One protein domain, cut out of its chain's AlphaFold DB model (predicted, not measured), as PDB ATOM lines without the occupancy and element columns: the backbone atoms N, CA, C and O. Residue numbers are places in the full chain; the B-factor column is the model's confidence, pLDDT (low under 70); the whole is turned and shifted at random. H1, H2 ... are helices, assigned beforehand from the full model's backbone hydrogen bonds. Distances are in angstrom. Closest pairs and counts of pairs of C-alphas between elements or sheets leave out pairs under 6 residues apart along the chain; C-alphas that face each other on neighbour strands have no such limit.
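This is residues 77 to 135 of the 156 residues of an uncharacterized protein of Denitrovibrio acetiphilus (strain DSM 12809 / NBRC 114555 / N2460) (UniProt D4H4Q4). Two long helices make an open, narrow V: H1 runs the length of the domain, a tight link turns the chain at one end, and H2 folds back with an empty gap between the two arms. The 59 printed residues hold two named helices, H1 then H2, and no named strand; the class is all helix. The whole is only just loose, close to extended, with a radius of gyration of the C-alphas of 15.2 A, and only just flat, spanning 47 by 24 by 11 A.

H1, residues 77 to 108, starts at C-alpha 77 (-8.161, 42.360, -68.809) and is 46.6 A long. H2, residues 113 to 135, is 33.6 A long and ends at C-alpha 135 (-19.453, 21.802, -64.731).

H1 and H2 are apart, with no C-alpha of the one within 8 A of the other. Every O i to N i+4 pair is within hydrogen-bond range in H1, and 18 of 19 in H2.

The C-alphas farthest apart, of Ala 77 and Lys 109, are 47.2 A apart. The printed part has no cut. Residues 77 to 81 and 131 to 135 have pLDDT under 70.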
ATOM      1  N   ALA A  77      -9.281  42.828 -69.630       57.75
ATOM      2  CA  ALA A  77      -8.161  42.360 -68.809       57.75
ATOM      3  C   ALA A  77      -8.151  43.013 -67.413       57.75
ATOM      4  O   ALA A  77      -7.824  42.358 -66.431       57.75
ATOM      5  N   GLU A  78      -8.610  44.262 -67.319       58.00
ATOM      6  CA  GLU A  78      -8.797  45.008 -66.071       58.00
ATOM      7  C   GLU A  78      -9.777  44.328 -65.098       58.00
ATOM      8  O   GLU A  78      -9.466  44.199 -63.918       58.00
ATOM      9  N   MET A  79     -10.914  43.804 -65.576       60.19
ATOM     10  CA  MET A  79     -11.859  43.069 -64.720       60.19
ATOM     11  C   MET A  79     -11.298  41.720 -64.266       60.19
ATOM     12  O   MET A  79     -11.577  41.277 -63.155       60.19
ATOM     13  N   LEU A  80     -10.522  41.036 -65.116       60.72
ATOM     14  CA  LEU A  80      -9.881  39.773 -64.739       60.72
ATOM     15  C   LEU A  80      -8.839  39.989 -63.643       60.72
ATOM     16  O   LEU A  80      -8.827  39.231 -62.675       60.72
ATOM     17  N   LEU A  81      -8.031  41.044 -63.773       66.62
ATOM     18  CA  LEU A  81      -7.067  41.458 -62.758       66.62
ATOM     19  C   LEU A  81      -7.769  41.799 -61.440       66.62
ATOM     20  O   LEU A  81      -7.378  41.274 -60.406       66.62
ATOM     21  N   GLU A  82      -8.862  42.567 -61.467       70.25
ATOM     22  CA  GLU A  82      -9.624  42.904 -60.254       70.25
ATOM     23  C   GLU A  82     -10.209  41.655 -59.565       70.25
ATOM     24  O   GLU A  82     -10.146  41.504 -58.341       70.25
ATOM     25  N   ILE A  83     -10.754  40.712 -60.343       74.62
ATOM     26  CA  ILE A  83     -11.268  39.440 -59.817       74.62
ATOM     27  C   ILE A  83     -10.132  38.609 -59.208       74.62
ATOM     28  O   ILE A  83     -10.319  37.986 -58.160       74.62
ATOM     29  N   GLU A  84      -8.969  38.571 -59.851       76.44
ATOM     30  CA  GLU A  84      -7.807  37.814 -59.390       76.44
ATOM     31  C   GLU A  84      -7.197  38.425 -58.121       76.44
ATOM     32  O   GLU A  84      -6.998  37.714 -57.134       76.44
ATOM     33  N   GLU A  85      -7.032  39.745 -58.075       78.12
ATOM     34  CA  GLU A  85      -6.617  40.489 -56.884       78.12
ATOM     35  C   GLU A  85      -7.576  40.253 -55.715       78.12
ATOM     36  O   GLU A  85      -7.150  39.969 -54.590       78.12
ATOM     37  N   ARG A  86      -8.888  40.283 -55.974       81.44
ATOM     38  CA  ARG A  86      -9.902  40.021 -54.949       81.44
ATOM     39  C   ARG A  86      -9.856  38.580 -54.446       81.44
ATOM     40  O   ARG A  86     -10.005  38.356 -53.243       81.44
ATOM     41  N   LYS A  87      -9.617  37.598 -55.323       82.19
ATOM     42  CA  LYS A  87      -9.416  36.191 -54.928       82.19
ATOM     43  C   LYS A  87      -8.182  36.034 -54.043       82.19
ATOM     44  O   LYS A  87      -8.272  35.415 -52.983       82.19
ATOM     45  N   LEU A  88      -7.058  36.625 -54.442       84.50
ATOM     46  CA  LEU A  88      -5.813  36.602 -53.671       84.50
ATOM     47  C   LEU A  88      -5.984  37.278 -52.304       84.50
ATOM     48  O   LEU A  88      -5.524  36.753 -51.287       84.50
ATOM     49  N   PHE A  89      -6.710  38.396 -52.249       87.06
ATOM     50  CA  PHE A  89      -7.048  39.071 -50.998       87.06
ATOM     51  C   PHE A  89      -7.879  38.182 -50.064       87.06
ATOM     52  O   PHE A  89      -7.547  38.045 -48.883       87.06
ATOM     53  N   LEU A  90      -8.935  37.543 -50.577       86.12
ATOM     54  CA  LEU A  90      -9.776  36.641 -49.786       86.12
ATOM     55  C   LEU A  90      -8.985  35.428 -49.273       86.12
ATOM     56  O   LEU A  90      -9.100  35.083 -48.098       86.12
ATOM     57  N   LEU A  91      -8.121  34.840 -50.106       85.75
ATOM     58  CA  LEU A  91      -7.213  33.759 -49.700       85.75
ATOM     59  C   LEU A  91      -6.265  34.193 -48.576       85.75
ATOM     60  O   LEU A  91      -6.062  33.449 -47.617       85.75
ATOM     61  N   SER A  92      -5.730  35.412 -48.650       88.50
ATOM     62  CA  SER A  92      -4.878  35.982 -47.601       88.50
ATOM     63  C   SER A  92      -5.624  36.160 -46.270       88.50
ATOM     64  O   SER A  92      -5.087  35.894 -45.194       88.50
ATOM     65  N   LYS A  93      -6.903  36.552 -46.309       88.38
ATOM     66  CA  LYS A  93      -7.732  36.630 -45.094       88.38
ATOM     67  C   LYS A  93      -8.025  35.250 -44.506       88.38
ATOM     68  O   LYS A  93      -7.917  35.081 -43.292       88.38
ATOM     69  N   LEU A  94      -8.331  34.265 -45.349       86.62
ATOM     70  CA  LEU A  94      -8.559  32.886 -44.915       86.62
ATOM     71  C   LEU A  94      -7.308  32.270 -44.278       86.62
ATOM     72  O   LEU A  94      -7.404  31.674 -43.206       86.62
ATOM     73  N   SER A  95      -6.133  32.453 -44.885       88.38
ATOM     74  CA  SER A  95      -4.877  31.918 -44.347       88.38
ATOM     75  C   SER A  95      -4.537  32.519 -42.982       88.38
ATOM     76  O   SER A  95      -4.096  31.806 -42.080       88.38
ATOM     77  N   ASN A  96      -4.815  33.810 -42.783       90.38
ATOM     78  CA  ASN A  96      -4.626  34.461 -41.493       90.38
ATOM     79  C   ASN A  96      -5.573  33.890 -40.421       90.38
ATOM     80  O   ASN A  96      -5.136  33.581 -39.312       90.38
ATOM     81  N   ASN A  97      -6.846  33.674 -40.761       88.50
ATOM     82  CA  ASN A  97      -7.808  33.051 -39.850       88.50
ATOM     83  C   ASN A  97      -7.385  31.622 -39.468       88.50
ATOM     84  O   ASN A  97      -7.402  31.266 -38.289       88.50
ATOM     85  N   LEU A  98      -6.930  30.820 -40.438       87.69
ATOM     86  CA  LEU A  98      -6.389  29.480 -40.184       87.69
ATOM     87  C   LEU A  98      -5.166  29.524 -39.261       87.69
ATOM     88  O   LEU A  98      -5.056  28.712 -38.344       87.69
ATOM     89  N   ASN A  99      -4.273  30.496 -39.446       91.19
ATOM     90  CA  ASN A  99      -3.103  30.669 -38.588       91.19
ATOM     91  C   ASN A  99      -3.490  31.035 -37.142       91.19
ATOM     92  O   ASN A  99      -2.880  30.549 -36.189       91.19
ATOM     93  N   GLN A 100      -4.528  31.855 -36.957       88.62
ATOM     94  CA  GLN A 100      -5.061  32.179 -35.628       88.62
ATOM     95  C   GLN A 100      -5.668  30.948 -34.948       88.62
ATOM     96  O   GLN A 100      -5.362  30.685 -33.784       88.62
ATOM     97  N   LEU A 101      -6.452  30.150 -35.680       86.31
ATOM     98  CA  LEU A 101      -7.001  28.886 -35.181       86.31
ATOM     99  C   LEU A 101      -5.894  27.891 -34.816       86.31
ATOM    100  O   LEU A 101      -5.949  27.276 -33.751       86.31
ATOM    101  N   ALA A 102      -4.854  27.778 -35.646       87.00
ATOM    102  CA  ALA A 102      -3.705  26.920 -35.377       87.00
ATOM    103  C   ALA A 102      -2.970  27.343 -34.096       87.00
ATOM    104  O   ALA A 102      -2.686  26.503 -33.241       87.00
ATOM    105  N   ARG A 103      -2.720  28.649 -33.914       88.62
ATOM    106  CA  ARG A 103      -2.118  29.192 -32.684       88.62
ATOM    107  C   ARG A 103      -2.990  28.932 -31.462       88.62
ATOM    108  O   ARG A 103      -2.478  28.472 -30.443       88.62
ATOM    109  N   TYR A 104      -4.294  29.171 -31.567       85.88
ATOM    110  CA  TYR A 104      -5.244  28.902 -30.491       85.88
ATOM    111  C   TYR A 104      -5.233  27.422 -30.088       85.88
ATOM    112  O   TYR A 104      -5.111  27.106 -28.904       85.88
ATOM    113  N   CYS A 105      -5.279  26.501 -31.054       85.88
ATOM    114  CA  CYS A 105      -5.212  25.063 -30.783       85.88
ATOM    115  C   CYS A 105      -3.857  24.658 -30.183       85.88
ATOM    116  O   CYS A 105      -3.805  23.826 -29.278       85.88
ATOM    117  N   HIS A 106      -2.761  25.267 -30.647       85.88
ATOM    118  CA  HIS A 106      -1.420  24.993 -30.134       85.88
ATOM    119  C   HIS A 106      -1.251  25.415 -28.668       85.88
ATOM    120  O   HIS A 106      -0.639  24.675 -27.893       85.88
ATOM    121  N   ILE A 107      -1.801  26.577 -28.294       88.69
ATOM    122  CA  ILE A 107      -1.782  27.108 -26.925       88.69
ATOM    123  C   ILE A 107      -2.660  26.250 -26.009       88.69
ATOM    124  O   ILE A 107      -2.214  25.827 -24.948       88.69
ATOM    125  N   ASN A 108      -3.884  25.936 -26.436       84.69
ATOM    126  CA  ASN A 108      -4.852  25.215 -25.606       84.69
ATOM    127  C   ASN A 108      -4.657  23.688 -25.604       84.69
ATOM    128  O   ASN A 108      -5.346  22.987 -24.863       84.69
ATOM    129  N   LYS A 109      -3.753  23.160 -26.449       84.25
ATOM    130  CA  LYS A 109      -3.485  21.720 -26.663       84.25
ATOM    131  C   LYS A 109      -4.740  20.884 -26.947       84.25
ATOM    132  O   LYS A 109      -4.735  19.666 -26.793       84.25
ATOM    133  N   LYS A 110      -5.821  21.542 -27.357       81.38
ATOM    134  CA  LYS A 110      -7.133  20.965 -27.626       81.38
ATOM    135  C   LYS A 110      -7.746  21.715 -28.793       81.38
ATOM    136  O   LYS A 110      -7.658  22.939 -28.872       81.38
ATOM    137  N   ILE A 111      -8.376  20.962 -29.681       78.94
ATOM    138  CA  ILE A 111      -9.206  21.505 -30.749       78.94
ATOM    139  C   ILE A 111     -10.633  21.553 -30.208       78.94
ATOM    140  O   ILE A 111     -11.119  20.562 -29.660       78.94
ATOM    141  N   ASN A 112     -11.304  22.698 -30.341       82.00
ATOM    142  CA  ASN A 112     -12.729  22.761 -30.044       82.00
ATOM    143  C   ASN A 112     -13.478  21.928 -31.099       82.00
ATOM    144  O   ASN A 112     -13.409  22.221 -32.294       82.00
ATOM    145  N   ARG A 113     -14.173  20.880 -30.645       83.00
ATOM    146  CA  ARG A 113     -14.891  19.930 -31.502       83.00
ATOM    147  C   ARG A 113     -15.937  20.615 -32.385       83.00
ATOM    148  O   ARG A 113     -16.079  20.225 -33.534       83.00
ATOM    149  N   GLU A 114     -16.626  21.635 -31.883       82.12
ATOM    150  CA  GLU A 114     -17.640  22.376 -32.649       82.12
ATOM    151  C   GLU A 114     -17.005  23.164 -33.797       82.12
ATOM    152  O   GLU A 114     -17.474  23.102 -34.930       82.12
ATOM    153  N   VAL A 115     -15.876  23.827 -33.530       82.88
ATOM    154  CA  VAL A 115     -15.114  24.567 -34.550       82.88
ATOM    155  C   VAL A 115     -14.594  23.621 -35.634       82.88
ATOM    156  O   VAL A 115     -14.631  23.955 -36.814       82.88
ATOM    157  N   TYR A 116     -14.139  22.427 -35.252       84.81
ATOM    158  CA  TYR A 116     -13.683  21.413 -36.204       84.81
ATOM    159  C   TYR A 116     -14.808  20.911 -37.119       84.81
ATOM    160  O   TYR A 116     -14.610  20.810 -38.327       84.81
ATOM    161  N   LEU A 117     -15.990  20.639 -36.559       86.69
ATOM    162  CA  LEU A 117     -17.152  20.198 -37.336       86.69
ATOM    163  C   LEU A 117     -17.619  21.278 -38.321       86.69
ATOM    164  O   LEU A 117     -17.869  20.970 -39.482       86.69
ATOM    165  N   LEU A 118     -17.642  22.544 -37.896       86.94
ATOM    166  CA  LEU A 118     -17.995  23.659 -38.775       86.94
ATOM    167  C   LEU A 118     -16.979  23.844 -39.917       86.94
ATOM    168  O   LEU A 118     -17.356  24.134 -41.048       86.94
ATOM    169  N   LEU A 119     -15.683  23.654 -39.649       86.69
ATOM    170  CA  LEU A 119     -14.650  23.715 -40.689       86.69
ATOM    171  C   LEU A 119     -14.815  22.614 -41.742       86.69
ATOM    172  O   LEU A 119     -14.584  22.880 -42.921       86.69
ATOM    173  N   LEU A 120     -15.230  21.411 -41.336       87.81
ATOM    174  CA  LEU A 120     -15.540  20.323 -42.267       87.81
ATOM    175  C   LEU A 120     -16.736  20.670 -43.160       87.81
ATOM    176  O   LEU A 120     -16.669  20.461 -44.365       87.81
ATOM    177  N   GLU A 121     -17.791  21.258 -42.599       87.25
ATOM    178  CA  GLU A 121     -18.971  21.686 -43.364       87.25
ATOM    179  C   GLU A 121     -18.639  22.805 -44.367       87.25
ATOM    180  O   GLU A 121     -19.087  22.788 -45.517       87.25
ATOM    181  N   ILE A 122     -17.787  23.754 -43.965       87.25
ATOM    182  CA  ILE A 122     -17.272  24.800 -44.859       87.25
ATOM    183  C   ILE A 122     -16.419  24.185 -45.975       87.25
ATOM    184  O   ILE A 122     -16.526  24.610 -47.125       87.25
ATOM    185  N   GLN A 123     -15.577  23.197 -45.657       87.44
ATOM    186  CA  GLN A 123     -14.760  22.498 -46.649       87.44
ATOM    187  C   GLN A 123     -15.631  21.761 -47.672       87.44
ATOM    188  O   GLN A 123     -15.367  21.859 -48.869       87.44
ATOM    189  N   ASP A 124     -16.677  21.076 -47.214       86.12
ATOM    190  CA  ASP A 124     -17.614  20.345 -48.070       86.12
ATOM    191  C   ASP A 124     -18.412  21.298 -48.975       86.12
ATOM    192  O   ASP A 124     -18.470  21.143 -50.195       86.12
ATOM    193  N   SER A 125     -18.906  22.398 -48.400       83.06
ATOM    194  CA  SER A 125     -19.556  23.477 -49.153       83.06
ATOM    195  C   SER A 125     -18.624  24.084 -50.208       83.06
ATOM    196  O   SER A 125     -19.031  24.326 -51.345       83.06
ATOM    197  N   ALA A 126     -17.355  24.322 -49.858       83.25
ATOM    198  CA  ALA A 126     -16.352  24.842 -50.783       83.25
ATOM    199  C   ALA A 126     -16.038  23.855 -51.916       83.25
ATOM    200  O   ALA A 126     -15.890  24.276 -53.065       83.25
ATOM    201  N   PHE A 127     -15.984  22.557 -51.612       83.94
ATOM    202  CA  PHE A 127     -15.804  21.501 -52.602       83.94
ATOM    203  C   PHE A 127     -16.964  21.484 -53.604       83.94
ATOM    204  O   PHE A 127     -16.734  21.612 -54.806       83.94
ATOM    205  N   HIS A 128     -18.208  21.470 -53.117       76.38
ATOM    206  CA  HIS A 128     -19.400  21.520 -53.965       76.38
ATOM    207  C   HIS A 128     -19.492  22.793 -54.816       76.38
ATOM    208  O   HIS A 128     -19.896  22.733 -55.981       76.38
ATOM    209  N   MET A 129     -19.085  23.946 -54.277       71.75
ATOM    210  CA  MET A 129     -18.994  25.184 -55.058       71.75
ATOM    211  C   MET A 129     -17.928  25.095 -56.157       71.75
ATOM    212  O   MET A 129     -18.194  25.522 -57.278       71.75
ATOM    213  N   SER A 130     -16.752  24.520 -55.875       74.44
ATOM    214  CA  SER A 130     -15.673  24.356 -56.859       74.44
ATOM    215  C   SER A 130     -16.064  23.417 -58.000       74.44
ATOM    216  O   SER A 130     -15.782  23.722 -59.157       74.44
ATOM    217  N   SER A 131     -16.762  22.316 -57.707       65.12
ATOM    218  CA  SER A 131     -17.224  21.366 -58.732       65.12
ATOM    219  C   SER A 131     -18.183  22.021 -59.729       65.12
ATOM    220  O   SER A 131     -18.102  21.788 -60.931       65.12
ATOM    221  N   ARG A 132     -19.017  22.951 -59.251       59.78
ATOM    222  CA  ARG A 132     -19.959  23.709 -60.084       59.78
ATOM    223  C   ARG A 132     -19.272  24.674 -61.061       59.78
ATOM    224  O   ARG A 132     -19.861  25.033 -62.079       59.78
ATOM    225  N   PHE A 133     -18.034  25.090 -60.776       54.66
ATOM    226  CA  PHE A 133     -17.220  25.859 -61.722       54.66
ATOM    227  C   PHE A 133     -16.606  24.974 -62.813       54.66
ATOM    228  O   PHE A 133     -16.452  25.450 -63.938       54.66
ATOM    229  N   ASP A 134     -16.317  23.698 -62.541       48.16
ATOM    230  CA  ASP A 134     -15.868  22.751 -63.572       48.16
ATOM    231  C   ASP A 134     -17.019  22.269 -64.475       48.16
ATOM    232  O   ASP A 134     -16.812  22.122 -65.679       48.16
ATOM    233  N   ASP A 135     -18.247  22.162 -63.956       39.53
ATOM    234  CA  ASP A 135     -19.453  21.802 -64.731       39.53
ATOM    235  C   ASP A 135     -19.931  22.895 -65.701       39.53
ATOM    236  O   ASP A 135     -20.711  22.634 -66.618       39.53
TER     237      ASP A 135